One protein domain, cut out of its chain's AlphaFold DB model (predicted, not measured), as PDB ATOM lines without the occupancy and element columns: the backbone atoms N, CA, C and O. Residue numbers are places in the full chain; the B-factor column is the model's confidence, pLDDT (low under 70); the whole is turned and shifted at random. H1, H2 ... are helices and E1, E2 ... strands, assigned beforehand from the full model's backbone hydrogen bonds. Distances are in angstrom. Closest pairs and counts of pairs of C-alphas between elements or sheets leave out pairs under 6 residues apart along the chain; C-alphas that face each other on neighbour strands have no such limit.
ATOM      1  N   ILE A   3    -188.266  39.647  50.957       92.50
ATOM      2  CA  ILE A   3    -188.690  40.953  50.445       92.50
ATOM      3  C   ILE A   3    -190.115  41.201  50.922       92.50
ATOM      4  O   ILE A   3    -190.954  40.303  50.847       92.50
ATOM      5  N   ASN A   4    -190.364  42.408  51.417       96.00
ATOM      6  CA  ASN A   4    -191.673  42.890  51.834       96.00
ATOM      7  C   ASN A   4    -191.715  44.397  51.568       96.00
ATOM      8  O   ASN A   4    -191.083  45.168  52.292       96.00
ATOM      9  N   ALA A   5    -192.392  44.801  50.500       94.62
ATOM     10  CA  ALA A   5    -192.377  46.178  50.028       94.62
ATOM     11  C   ALA A   5    -193.762  46.637  49.567       94.62
ATOM     12  O   ALA A   5    -194.593  45.838  49.128       94.62
ATOM     13  N   ARG A   6    -193.982  47.949  49.679       96.81
ATOM     14  CA  ARG A   6    -195.195  48.655  49.258       96.81
ATOM     15  C   ARG A   6    -194.787  49.846  48.401       96.81
ATOM     16  O   ARG A   6    -193.891  50.591  48.795       96.81
ATOM     17  N   VAL A   7    -195.399  49.985  47.229       94.56
ATOM     18  CA  VAL A   7    -195.094  51.030  46.243       94.56
ATOM     19  C   VAL A   7    -196.398  51.567  45.674       94.56
ATOM     20  O   VAL A   7    -197.253  50.788  45.272       94.56
ATOM     21  N   SER A   8    -196.513  52.886  45.587       95.69
ATOM     22  CA  SER A   8    -197.602  53.562  44.882       95.69
ATOM     23  C   SER A   8    -197.046  54.244  43.643       95.69
ATOM     24  O   SER A   8    -195.993  54.882  43.703       95.69
ATOM     25  N   THR A   9    -197.749  54.117  42.523       92.94
ATOM     26  CA  THR A   9    -197.410  54.786  41.268       92.94
ATOM     27  C   THR A   9    -198.604  55.578  40.758       92.94
ATOM     28  O   THR A   9    -199.765  55.200  40.939       92.94
ATOM     29  N   ILE A  10    -198.294  56.700  40.121       94.75
ATOM     30  CA  ILE A  10    -199.247  57.542  39.406       94.75
ATOM     31  C   ILE A  10    -198.733  57.737  37.982       94.75
ATOM     32  O   ILE A  10    -197.517  57.772  37.769       94.75
ATOM     33  N   SER A  11    -199.633  57.839  37.005       94.12
ATOM     34  CA  SER A  11    -199.246  58.271  35.661       94.12
ATOM     35  C   SER A  11    -198.682  59.690  35.692       94.12
ATOM     36  O   SER A  11    -198.974  60.468  36.598       94.12
ATOM     37  N   GLU A  12    -197.908  60.049  34.668       95.12
ATOM     38  CA  GLU A  12    -197.351  61.402  34.531       95.12
ATOM     39  C   GLU A  12    -198.435  62.491  34.540       95.12
ATOM     40  O   GLU A  12    -198.219  63.575  35.073       95.12
ATOM     41  N   ASP A  13    -199.623  62.191  34.001       94.44
ATOM     42  CA  ASP A  13    -200.776  63.098  34.002       94.44
ATOM     43  C   ASP A  13    -201.653  63.001  35.265       94.44
ATOM     44  O   ASP A  13    -202.664  63.696  35.369       94.44
ATOM     45  N   GLY A  14    -201.288  62.138  36.218       92.69
ATOM     46  CA  GLY A  14    -201.947  61.970  37.513       92.69
ATOM     47  C   GLY A  14    -203.329  61.311  37.480       92.69
ATOM     48  O   GLY A  14    -203.972  61.225  38.527       92.69
ATOM     49  N   LYS A  15    -203.814  60.858  36.319       92.12
ATOM     50  CA  LYS A  15    -205.168  60.287  36.181       92.12
ATOM     51  C   LYS A  15    -205.254  58.810  36.540       92.12
ATOM     52  O   LYS A  15    -206.311  58.341  36.947       92.12
ATOM     53  N   GLU A  16    -204.157  58.085  36.380       94.94
ATOM     54  CA  GLU A  16    -204.089  56.646  36.593       94.94
ATOM     55  C   GLU A  16    -203.246  56.343  37.830       94.94
ATOM     56  O   GLU A  16    -202.232  57.000  38.069       94.94
ATOM     57  N   ASN A  17    -203.633  55.324  38.599       94.38
ATOM     58  CA  ASN A  17    -202.867  54.862  39.755       94.38
ATOM     59  C   ASN A  17    -202.685  53.344  39.745       94.38
ATOM     60  O   ASN A  17    -203.570  52.610  39.297       94.38
ATOM     61  N   MET A  18    -201.581  52.876  40.317       96.50
ATOM     62  CA  MET A  18    -201.415  51.485  40.729       96.50
ATOM     63  C   MET A  18    -200.683  51.428  42.066       96.50
ATOM     64  O   MET A  18    -199.612  52.006  42.233       96.50
ATOM     65  N   ASP A  19    -201.254  50.694  43.009       97.06
ATOM     66  CA  ASP A  19    -200.663  50.414  44.309       97.06
ATOM     67  C   ASP A  19    -200.244  48.945  44.349       97.06
ATOM     68  O   ASP A  19    -201.030  48.048  44.043       97.06
ATOM     69  N   LEU A  20    -198.989  48.687  44.698       97.00
ATOM     70  CA  LEU A  20    -198.394  47.362  44.712       97.00
ATOM     71  C   LEU A  20    -197.939  47.021  46.126       97.00
ATOM     72  O   LEU A  20    -197.126  47.731  46.718       97.00
ATOM     73  N   GLU A  21    -198.390  45.881  46.630       97.56
ATOM     74  CA  GLU A  21    -197.762  45.193  47.753       97.56
ATOM     75  C   GLU A  21    -197.116  43.923  47.219       97.56
ATOM     76  O   GLU A  21    -197.765  43.140  46.525       97.56
ATOM     77  N   TYR A  22    -195.839  43.699  47.514       96.06
ATOM     78  CA  TYR A  22    -195.175  42.488  47.057       96.06
ATOM     79  C   TYR A  22    -194.304  41.852  48.125       96.06
ATOM     80  O   TYR A  22    -193.526  42.498  48.837       96.06
ATOM     81  N   TYR A  23    -194.433  40.531  48.171       96.62
ATOM     82  CA  TYR A  23    -193.587  39.642  48.940       96.62
ATOM     83  C   TYR A  23    -192.717  38.847  47.991       96.62
ATOM     84  O   TYR A  23    -193.107  38.544  46.863       96.62
ATOM     85  N   GLY A  24    -191.535  38.476  48.452       94.25
ATOM     86  CA  GLY A  24    -190.688  37.611  47.662       94.25
ATOM     87  C   GLY A  24    -189.427  37.201  48.372       94.25
ATOM     88  O   GLY A  24    -189.268  37.350  49.588       94.25
ATOM     89  N   LYS A  25    -188.519  36.653  47.581       92.62
ATOM     90  CA  LYS A  25    -187.234  36.176  48.057       92.62
ATOM     91  C   LYS A  25    -186.167  36.559  47.055       92.62
ATOM     92  O   LYS A  25    -186.335  36.379  45.852       92.62
ATOM     93  N   ILE A  26    -185.054  37.018  47.608       89.19
ATOM     94  CA  ILE A  26    -183.783  37.107  46.911       89.19
ATOM     95  C   ILE A  26    -182.791  36.164  47.590       89.19
ATOM     96  O   ILE A  26    -182.586  36.216  48.812       89.19
ATOM     97  N   LYS A  27    -182.188  35.264  46.821       87.69
ATOM     98  CA  LYS A  27    -180.982  34.544  47.229       87.69
ATOM     99  C   LYS A  27    -179.799  35.337  46.710       87.69
ATOM    100  O   LYS A  27    -179.678  35.506  45.504       87.69
ATOM    101  N   ILE A  28    -178.948  35.784  47.622       81.50
ATOM    102  CA  ILE A  28    -177.653  36.349  47.267       81.50
ATOM    103  C   ILE A  28    -176.801  35.177  46.769       81.50
ATOM    104  O   ILE A  28    -176.466  34.274  47.535       81.50
ATOM    105  N   THR A  29    -176.618  35.098  45.457       82.69
ATOM    106  CA  THR A  29    -175.726  34.139  44.798       82.69
ATOM    107  C   THR A  29    -174.352  34.775  44.620       82.69
ATOM    108  O   THR A  29    -174.247  35.997  44.692       82.69
ATOM    109  N   GLN A  30    -173.325  33.976  44.305       81.25
ATOM    110  CA  GLN A  30    -171.994  34.509  43.988       81.25
ATOM    111  C   GLN A  30    -172.062  35.586  42.898       81.25
ATOM    112  O   GLN A  30    -171.461  36.628  43.046       81.25
ATOM    113  N   GLN A  31    -172.898  35.409  41.870       77.06
ATOM    114  CA  GLN A  31    -173.104  36.421  40.825       77.06
ATOM    115  C   GLN A  31    -173.609  37.763  41.382       77.06
ATOM    116  O   GLN A  31    -173.152  38.820  40.963       77.06
ATOM    117  N   ILE A  32    -174.551  37.741  42.331       78.00
ATOM    118  CA  ILE A  32    -175.041  38.964  42.985       78.00
ATOM    119  C   ILE A  32    -173.949  39.562  43.876       78.00
ATOM    120  O   ILE A  32    -173.787  40.780  43.893       78.00
ATOM    121  N   GLU A  33    -173.196  38.728  44.596       81.31
ATOM    122  CA  GLU A  33    -172.040  39.186  45.369       81.31
ATOM    123  C   GLU A  33    -170.995  39.825  44.467       81.31
ATOM    124  O   GLU A  33    -170.517  40.896  44.803       81.31
ATOM    125  N   ASP A  34    -170.713  39.250  43.301       79.19
ATOM    126  CA  ASP A  34    -169.770  39.774  42.321       79.19
ATOM    127  C   ASP A  34    -170.262  41.111  41.762       79.19
ATOM    128  O   ASP A  34    -169.485  42.055  41.677       79.19
ATOM    129  N   VAL A  35    -171.558  41.256  41.461       77.75
ATOM    130  CA  VAL A  35    -172.149  42.542  41.040       77.75
ATOM    131  C   VAL A  35    -172.002  43.607  42.134       77.75
ATOM    132  O   VAL A  35    -171.658  44.753  41.838       77.75
ATOM    133  N   ILE A  36    -172.222  43.244  43.400       76.69
ATOM    134  CA  ILE A  36    -172.077  44.157  44.546       76.69
ATOM    135  C   ILE A  36    -170.592  44.474  44.816       76.69
ATOM    136  O   ILE A  36    -170.230  45.626  45.072       76.69
ATOM    137  N   ALA A  37    -169.722  43.466  44.753       76.75
ATOM    138  CA  ALA A  37    -168.302  43.529  45.086       76.75
ATOM    139  C   ALA A  37    -167.457  44.158  43.975       76.75
ATOM    140  O   ALA A  37    -166.448  44.794  44.280       76.75
ATOM    141  N   ALA A  38    -167.884  44.062  42.712       66.44
ATOM    142  CA  ALA A  38    -167.201  44.648  41.563       66.44
ATOM    143  C   ALA A  38    -167.067  46.174  41.648       66.44
ATOM    144  O   ALA A  38    -166.343  46.750  40.839       66.44
ATOM    145  N   ARG A  39    -167.735  46.851  42.600       58.75
ATOM    146  CA  ARG A  39    -167.572  48.289  42.906       58.75
ATOM    147  C   ARG A  39    -167.550  49.212  41.670       58.75
ATOM    148  O   ARG A  39    -167.024  50.324  41.751       58.75
ATOM    149  N   GLY A  40    -168.172  48.811  40.561       51.91
ATOM    150  CA  GLY A  40    -168.249  49.605  39.337       51.91
ATOM    151  C   GLY A  40    -167.219  49.285  38.253       51.91
ATOM    152  O   GLY A  40    -166.584  50.201  37.740       51.91
ATOM    153  N   GLY A  41    -167.161  48.035  37.789       55.41
ATOM    154  CA  GLY A  41    -167.106  47.867  36.336       55.41
ATOM    155  C   GLY A  41    -168.408  48.431  35.758       55.41
ATOM    156  O   GLY A  41    -169.491  48.061  36.217       55.41
ATOM    157  N   THR A  42    -168.337  49.388  34.834       55.66
ATOM    158  CA  THR A  42    -169.532  49.937  34.181       55.66
ATOM    159  C   THR A  42    -170.318  48.803  33.516       55.66
ATOM    160  O   THR A  42    -169.773  48.047  32.719       55.66
ATOM    161  N   GLY A  43    -171.601  48.661  33.869       59.41
ATOM    162  CA  GLY A  43    -172.494  47.660  33.273       59.41
ATOM    163  C   GLY A  43    -172.598  46.318  34.010       59.41
ATOM    164  O   GLY A  43    -173.204  45.400  33.463       59.41
ATOM    165  N   ALA A  44    -172.069  46.182  35.232       74.31
ATOM    166  CA  ALA A  44    -172.282  44.972  36.030       74.31
ATOM    167  C   ALA A  44    -173.767  44.806  36.414       74.31
ATOM    168  O   ALA A  44    -174.402  45.713  36.966       74.31
ATOM    169  N   GLY A  45    -174.323  43.629  36.147       80.88
ATOM    170  CA  GLY A  45    -175.696  43.292  36.495       80.88
ATOM    171  C   GLY A  45    -175.975  41.803  36.349       80.88
ATOM    172  O   GLY A  45    -175.169  41.060  35.796       80.88
ATOM    173  N   THR A  46    -177.117  41.380  36.875       86.50
ATOM    174  CA  THR A  46    -177.667  40.042  36.644       86.50
ATOM    175  C   THR A  46    -178.628  40.088  35.460       86.50
ATOM    176  O   THR A  46    -179.245  41.129  35.212       86.50
ATOM    177  N   GLU A  47    -178.822  38.974  34.759       87.50
ATOM    178  CA  GLU A  47    -179.888  38.857  33.765       87.50
ATOM    179  C   GLU A  47    -181.183  38.286  34.358       87.50
ATOM    180  O   GLU A  47    -181.290  37.966  35.544       87.50
ATOM    181  N   TRP A  48    -182.240  38.254  33.547       88.19
ATOM    182  CA  TRP A  48    -183.542  37.757  33.983       88.19
ATOM    183  C   TRP A  48    -183.483  36.265  34.307       88.19
ATOM    184  O   TRP A  48    -183.176  35.453  33.441       88.19
ATOM    185  N   GLY A  49    -183.859  35.910  35.535       77.50
ATOM    186  CA  GLY A  49    -183.788  34.527  36.011       77.50
ATOM    187  C   GLY A  49    -182.422  34.142  36.581       77.50
ATOM    188  O   GLY A  49    -182.307  33.052  37.142       77.50
ATOM    189  N   ASP A  50    -181.427  35.033  36.511       77.25
ATOM    190  CA  ASP A  50    -180.179  34.867  37.248       77.25
ATOM    191  C   ASP A  50    -180.406  35.136  38.733       77.25
ATOM    192  O   ASP A  50    -181.023  36.123  39.146       77.25
ATOM    193  N   GLY A  51    -179.870  34.242  39.559       72.44
ATOM    194  CA  GLY A  51    -180.170  34.226  40.982       72.44
ATOM    195  C   GLY A  51    -181.626  33.854  41.280       72.44
ATOM    196  O   GLY A  51    -182.513  33.829  40.432       72.44
ATOM    197  N   TYR A  52    -181.899  33.527  42.541       79.19
ATOM    198  CA  TYR A  52    -183.279  33.303  42.964       79.19
ATOM    199  C   TYR A  52    -183.867  34.648  43.378       79.19
ATOM    200  O   TYR A  52    -183.796  34.986  44.557       79.19
ATOM    201  N   TYR A  53    -184.378  35.425  42.421       90.06
ATOM    202  CA  TYR A  53    -185.013  36.722  42.667       90.06
ATOM    203  C   TYR A  53    -186.433  36.740  42.097       90.06
ATOM    204  O   TYR A  53    -186.658  37.078  40.936       90.06
ATOM    205  N   PHE A  54    -187.404  36.406  42.945       93.75
ATOM    206  CA  PHE A  54    -188.811  36.316  42.557       93.75
ATOM    207  C   PHE A  54    -189.718  36.984  43.582       93.75
ATOM    208  O   PHE A  54    -189.478  36.892  44.793       93.75
ATOM    209  N   ILE A  55    -190.770  37.634  43.089       95.56
ATOM    210  CA  ILE A  55    -191.806  38.275  43.901       95.56
ATOM    211  C   ILE A  55    -193.202  37.875  43.406       95.56
ATOM    212  O   ILE A  55    -193.391  37.512  42.244       95.56
ATOM    213  N   THR A  56    -194.184  37.989  44.294       97.31
ATOM    214  CA  THR A  56    -195.614  37.829  44.011       97.31
ATOM    215  C   THR A  56    -196.306  39.167  44.288       97.31
ATOM    216  O   THR A  56    -196.658  39.440  45.443       97.31
ATOM    217  N   PRO A  57    -196.416  40.060  43.289       97.44
ATOM    218  CA  PRO A  57    -197.041  41.354  43.494       97.44
ATOM    219  C   PRO A  57    -198.561  41.225  43.517       97.44
ATOM    220  O   PRO A  57    -199.165  40.610  42.640       97.44
ATOM    221  N   ARG A  58    -199.181  41.858  44.508       97.62
ATOM    222  CA  ARG A  58    -200.610  42.132  44.551       97.62
ATOM    223  C   ARG A  58    -200.817  43.587  44.157       97.62
ATOM    224  O   ARG A  58    -200.359  44.490  44.859       97.62
ATOM    225  N   ILE A  59    -201.470  43.793  43.022       97.75
ATOM    226  CA  ILE A  59    -201.665  45.109  42.419       97.75
ATOM    227  C   ILE A  59    -203.111  45.536  42.654       97.75
ATOM    228  O   ILE A  59    -204.025  44.739  42.473       97.75
ATOM    229  N   HIS A  60    -203.302  46.789  43.053       97.75
ATOM    230  CA  HIS A  60    -204.608  47.414  43.179       97.75
ATOM    231  C   HIS A  60    -204.651  48.690  42.343       97.75
ATOM    232  O   HIS A  60    -203.693  49.462  42.312       97.75
ATOM    233  N   SER A  61    -205.779  48.943  41.695       97.31
ATOM    234  CA  SER A  61    -206.050  50.202  41.016       97.31
ATOM    235  C   SER A  61    -207.484  50.644  41.265       97.31
ATOM    236  O   SER A  61    -208.404  49.827  41.335       97.31
ATOM    237  N   ARG A  62    -207.670  51.962  41.390       94.19
ATOM    238  CA  ARG A  62    -208.995  52.596  41.441       94.19
ATOM    239  C   ARG A  62    -209.449  53.061  40.056       94.19
ATOM    240  O   ARG A  62    -210.576  53.524  39.919       94.19
ATOM    241  N   SER A  63    -208.577  52.972  39.053       93.50
ATOM    242  CA  SER A  63    -208.902  53.306  37.674       93.50
ATOM    243  C   SER A  63    -209.759  52.220  37.035       93.50
ATOM    244  O   SER A  63    -209.462  51.034  37.166       93.50
ATOM    245  N   GLU A  64    -210.769  52.632  36.272       93.25
ATOM    246  CA  GLU A  64    -211.569  51.725  35.447       93.25
ATOM    247  C   GLU A  64    -210.709  51.031  34.380       93.25
ATOM    248  O   GLU A  64    -210.790  49.814  34.208       93.25
ATOM    249  N   LYS A  65    -209.796  51.771  33.731       94.75
ATOM    250  CA  LYS A  65    -208.891  51.248  32.693       94.75
ATOM    251  C   LYS A  65    -208.015  50.107  33.210       94.75
ATOM    252  O   LYS A  65    -207.759  49.137  32.495       94.75
ATOM    253  N   TRP A  66    -207.532  50.238  34.441       95.88
ATOM    254  CA  TRP A  66    -206.651  49.261  35.075       95.88
ATOM    255  C   TRP A  66    -207.378  48.338  36.052       95.88
ATOM    256  O   TRP A  66    -206.725  47.524  36.693       95.88
ATOM    257  N   GLY A  67    -208.710  48.401  36.145       96.06
ATOM    258  CA  GLY A  67    -209.491  47.644  37.128       96.06
ATOM    259  C   GLY A  67    -209.288  46.129  37.047       96.06
ATOM    260  O   GLY A  67    -209.354  45.446  38.065       96.06
ATOM    261  N   TRP A  68    -208.929  45.611  35.868       96.31
ATOM    262  CA  TRP A  68    -208.623  44.194  35.648       96.31
ATOM    263  C   TRP A  68    -207.477  43.660  36.525       96.31
ATOM    264  O   TRP A  68    -207.409  42.452  36.766       96.31
ATOM    265  N   VAL A  69    -206.573  44.520  37.012       97.12
ATOM    266  CA  VAL A  69    -205.456  44.088  37.872       97.12
ATOM    267  C   VAL A  69    -205.928  43.632  39.252       97.12
ATOM    268  O   VAL A  69    -205.258  42.803  39.862       97.12
ATOM    269  N   ASN A  70    -207.075  44.133  39.723       97.19
ATOM    270  CA  ASN A  70    -207.603  43.852  41.061       97.19
ATOM    271  C   ASN A  70    -207.971  42.370  41.246       97.19
ATOM    272  O   ASN A  70    -207.834  41.840  42.347       97.19
ATOM    273  N   ASP A  71    -208.372  41.711  40.156       97.00
ATOM    274  CA  ASP A  71    -208.804  40.309  40.125       97.00
ATOM    275  C   ASP A  71    -207.795  39.397  39.400       97.00
ATOM    276  O   ASP A  71    -208.115  38.277  39.004       97.00
ATOM    277  N   SER A  72    -206.562  39.873  39.199       97.88
ATOM    278  CA  SER A  72    -205.508  39.135  38.497       97.88
ATOM    279  C   SER A  72    -204.433  38.610  39.449       97.88
ATOM    280  O   SER A  72    -204.077  39.248  40.441       97.88
ATOM    281  N   VAL A  73    -203.857  37.455  39.109       97.81
ATOM    282  CA  VAL A  73    -202.688  36.889  39.799       97.81
ATOM    283  C   VAL A  73    -201.430  37.209  39.003       97.81
ATOM    284  O   VAL A  73    -201.414  37.082  37.778       97.81
ATOM    285  N   PHE A  74    -200.363  37.596  39.704       97.88
ATOM    286  CA  PHE A  74    -199.097  37.964  39.084       97.88
ATOM    287  C   PHE A  74    -197.905  37.259  39.725       97.88
ATOM    288  O   PHE A  74    -197.855  37.034  40.935       97.88
ATOM    289  N   LEU A  75    -196.899  36.996  38.898       96.75
ATOM    290  CA  LEU A  75    -195.562  36.575  39.304       96.75
ATOM    291  C   LEU A  75    -194.547  37.508  38.654       96.75
ATOM    292  O   LEU A  75    -194.773  37.995  37.549       96.75
ATOM    293  N   ALA A  76    -193.415  37.756  39.302       95.69
ATOM    294  CA  ALA A  76    -192.357  38.541  38.683       95.69
ATOM    295  C   ALA A  76    -190.967  38.010  39.015       95.69
ATOM    296  O   ALA A  76    -190.723  37.519  40.120       95.69
ATOM    297  N   CYS A  77    -190.050  38.161  38.060       94.94
ATOM    298  CA  CYS A  77    -188.624  37.959  38.277       94.94
ATOM    299  C   CYS A  77    -187.907  39.309  38.344       94.94
ATOM    300  O   CYS A  77    -188.228  40.245  37.604       94.94
ATOM    301  N   GLY A  78    -186.966  39.410  39.279       92.06
ATOM    302  CA  GLY A  78    -186.129  40.583  39.470       92.06
ATOM    303  C   GLY A  78    -184.781  40.431  38.776       92.06
ATOM    304  O   GLY A  78    -184.289  39.320  38.594       92.06
ATOM    305  N   LYS A  79    -184.163  41.560  38.441       90.62
ATOM    306  CA  LYS A  79    -182.731  41.647  38.164       90.62
ATOM    307  C   LYS A  79    -182.124  42.873  38.829       90.62
ATOM    308  O   LYS A  79    -182.831  43.845  39.112       90.62
ATOM    309  N   LEU A  80    -180.823  42.813  39.084       87.81
ATOM    310  CA  LEU A  80    -180.056  43.891  39.697       87.81
ATOM    311  C   LEU A  80    -179.070  44.449  38.678       87.81
ATOM    312  O   LEU A  80    -178.316  43.691  38.074       87.81
ATOM    313  N   THR A  81    -179.033  45.767  38.527       87.44
ATOM    314  CA  THR A  81    -177.970  46.454  37.791       87.44
ATOM    315  C   THR A  81    -177.308  47.490  38.686       87.44
ATOM    316  O   THR A  81    -177.968  48.161  39.485       87.44
ATOM    317  N   LEU A  82    -175.988  47.618  38.562       86.38
ATOM    318  CA  LEU A  82    -175.206  48.624  39.264       86.38
ATOM    319  C   LEU A  82    -174.578  49.567  38.238       86.38
ATOM    320  O   LEU A  82    -173.812  49.147  37.371       86.38
ATOM    321  N   HIS A  83    -174.885  50.855  38.349       82.62
ATOM    322  CA  HIS A  83    -174.288  51.889  37.514       82.62
ATOM    323  C   HIS A  83    -173.424  52.816  38.363       82.62
ATOM    324  O   HIS A  83    -173.928  53.478  39.272       82.62
ATOM    325  N   ARG A  84    -172.130  52.908  38.044       80.44
ATOM    326  CA  ARG A  84    -171.230  53.887  38.659       80.44
ATOM    327  C   ARG A  84    -171.277  55.192  37.874       80.44
ATOM    328  O   ARG A  84    -171.179  55.179  36.654       80.44
ATOM    329  N   ARG A  85    -171.497  56.300  38.572       80.62
ATOM    330  CA  ARG A  85    -171.474  57.647  38.002       80.62
ATOM    331  C   ARG A  85    -170.043  58.183  37.968       80.62
ATOM    332  O   ARG A  85    -169.193  57.736  38.740       80.62
ATOM    333  N   ASP A  86    -169.816  59.180  37.119       83.62
ATOM    334  CA  ASP A  86    -168.515  59.847  36.957       83.62
ATOM    335  C   ASP A  86    -168.033  60.521  38.252       83.62
ATOM    336  O   ASP A  86    -166.835  60.607  38.507       83.62
ATOM    337  N   ASP A  87    -168.966  60.926  39.121       86.44
ATOM    338  CA  ASP A  87    -168.692  61.485  40.453       86.44
ATOM    339  C   ASP A  87    -168.247  60.432  41.493       86.44
ATOM    340  O   ASP A  87    -168.034  60.744  42.664       86.44
ATOM    341  N   GLY A  88    -168.116  59.166  41.084       80.06
ATOM    342  CA  GLY A  88    -167.732  58.054  41.945       80.06
ATOM    343  C   GLY A  88    -168.872  57.472  42.788       80.06
ATOM    344  O   GLY A  88    -168.647  56.467  43.468       80.06
ATOM    345  N   SER A  89    -170.083  58.031  42.735       82.44
ATOM    346  CA  SER A  89    -171.269  57.436  43.360       82.44
ATOM    347  C   SER A  89    -171.793  56.243  42.549       82.44
ATOM    348  O   SER A  89    -171.429  56.031  41.392       82.44
ATOM    349  N   SER A  90    -172.625  55.400  43.161       80.88
ATOM    350  CA  SER A  90    -173.219  54.230  42.500       80.88
ATOM    351  C   SER A  90    -174.734  54.228  42.673       80.88
ATOM    352  O   SER A  90    -175.231  54.442  43.776       80.88
ATOM    353  N   ILE A  91    -175.462  53.956  41.592       83.00
ATOM    354  CA  ILE A  91    -176.900  53.688  41.615       83.00
ATOM    355  C   ILE A  91    -177.095  52.182  41.484       83.00
ATOM    356  O   ILE A  91    -176.651  51.578  40.508       83.00
ATOM    357  N   SER A  92    -177.800  51.584  42.440       83.69
ATOM    358  CA  SER A  92    -178.353  50.237  42.283       83.69
ATOM    359  C   SER A  92    -179.775  50.350  41.753       83.69
ATOM    360  O   SER A  92    -180.605  51.016  42.372       83.69
ATOM    361  N   THR A  93    -180.063  49.702  40.629       88.12
ATOM    362  CA  THR A  93    -181.422  49.598  40.095       88.12
ATOM    363  C   THR A  93    -181.904  48.168  40.236       88.12
ATOM    364  O   THR A  93    -181.261  47.224  39.779       88.12
ATOM    365  N   VAL A  94    -183.065  48.014  40.862       88.44
ATOM    366  CA  VAL A  94    -183.819  46.764  40.840       88.44
ATOM    367  C   VAL A  94    -184.885  46.900  39.768       88.44
ATOM    368  O   VAL A  94    -185.708  47.813  39.818       88.44
ATOM    369  N   SER A  95    -184.878  45.991  38.802       92.25
ATOM    370  CA  SER A  95    -185.906  45.923  37.768       92.25
ATOM    371  C   SER A  95    -186.710  44.646  37.930       92.25
ATOM    372  O   SER A  95    -186.142  43.586  38.170       92.25
ATOM    373  N   TYR A  96    -188.024  44.742  37.756       93.69
ATOM    374  CA  TYR A  96    -188.921  43.594  37.762       93.69
ATOM    375  C   TYR A  96    -189.580  43.446  36.402       93.69
ATOM    376  O   TYR A  96    -190.033  44.428  35.815       93.69
ATOM    377  N   ARG A  97    -189.689  42.205  35.934       95.50
ATOM    378  CA  ARG A  97    -190.595  41.853  34.847       95.50
ATOM    379  C   ARG A  97    -191.781  41.117  35.446       95.50
ATOM    380  O   ARG A  97    -191.612  40.027  35.987       95.50
ATOM    381  N   ILE A  98    -192.946  41.753  35.387       95.69
ATOM    382  CA  ILE A  98    -194.188  41.259  35.983       95.69
ATOM    383  C   ILE A  98    -195.006  40.550  34.904       95.69
ATOM    384  O   ILE A  98    -195.208  41.091  33.819       95.69
ATOM    385  N   TYR A  99    -195.474  39.351  35.222       96.81
ATOM    386  CA  TYR A  99    -196.278  38.498  34.361       96.81
ATOM    387  C   TYR A  99    -197.635  38.261  35.016       96.81
ATOM    388  O   TYR A  99    -197.702  37.957  36.208       96.81
ATOM    389  N   LYS A 100    -198.704  38.380  34.229       97.81
ATOM    390  CA  LYS A 100    -200.044  37.931  34.609       97.81
ATOM    391  C   LYS A 100    -200.124  36.414  34.417       97.81
ATOM    392  O   LYS A 100    -199.625  35.909  33.415       97.81
ATOM    393  N   VAL A 101    -200.720  35.708  35.370       96.81
ATOM    394  CA  VAL A 101    -201.028  34.277  35.254       96.81
ATOM    395  C   VAL A 101    -202.367  34.121  34.527       96.81
ATOM    396  O   VAL A 101    -203.315  34.844  34.846       96.81
TER     397      VAL A 101
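What this domain is: This is residues 3 to 101 of the 102 residues of an uncharacterized protein of Cladophialophora psammophila CBS 110553 (UniProt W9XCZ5). A single antiparallel sheet of five strands, twisted and curled like part of a barrel, makes the body, with the short helices H1 and H2 at opposite ends of its long axis. The long hairpin of E4 and E5 forms one side of the sheet, and the hairpin of E1 and E2 the other. The printed part has 99 residues, in the order E1 E2 H1 E3 H2 E4 E5; the sheet's order is E1 E2 E3 E4 E5, and the class is mixed, helices and strands. The whole is loose, with a radius of gyration of the C-alphas of 16.0 A, and elongated, spanning 45 by 29 by 19 A.

Where its parts are: E1, residues 3 to 10, begins at C-alpha 3 (-188.690, 40.953, 50.445) and is 22.6 A long. E2, residues 17 to 27, 30.8 A, bends by 52 degrees at residue 23. H1 is residues 30 to 37, 9.8 A; E3 is residues 52 to 60, 25.6 A; H2 is residues 67 to 71, 8.0 A. E4, residues 74 to 84, is 32.1 A long, and E5, residues 90 to 100, 32.4 A, ending at C-alpha 100 (-200.044, 37.931, 34.609).

How they stand to each other: E1 and E2 are antiparallel at 156 degrees, with N 7 and O 20 2.9 A apart. E2 and E3 stand at 160 degrees, with N 21 and O 58 at 3.0 A. E3 and E4 stand at 117 degrees, with N 55 and O 76 at 3.0 A. E4 and E5 stand at 162 degrees, with N 79 and O 95 at 2.8 A. These N and O pairs are within hydrogen-bond range. The edge strands E1 and E5 are apart. H1 only grazes the sheet with residues 32 to 36; its closest C-alphas to E4 are Val 35 and Leu 82, 7.0 A. H2 only grazes it with residues 67 to 71; His 60 of E3 and Asn 70 are its closest C-alphas to E3, 5.1 A. H1 has every O i to N i+4 pair within range; H2 has 0 of 1, and 1 of 2 O i to N i+3 pairs.

The domain as a whole: The C-alphas farthest apart are those of Asp 71 and Asp 87, 45.4 A. The printed part has no cut. The link from H1 to E3, residues 38 to 51, is long. Mean pLDDT of the printed part is 88.3, and residues 38 to 43 are under 70.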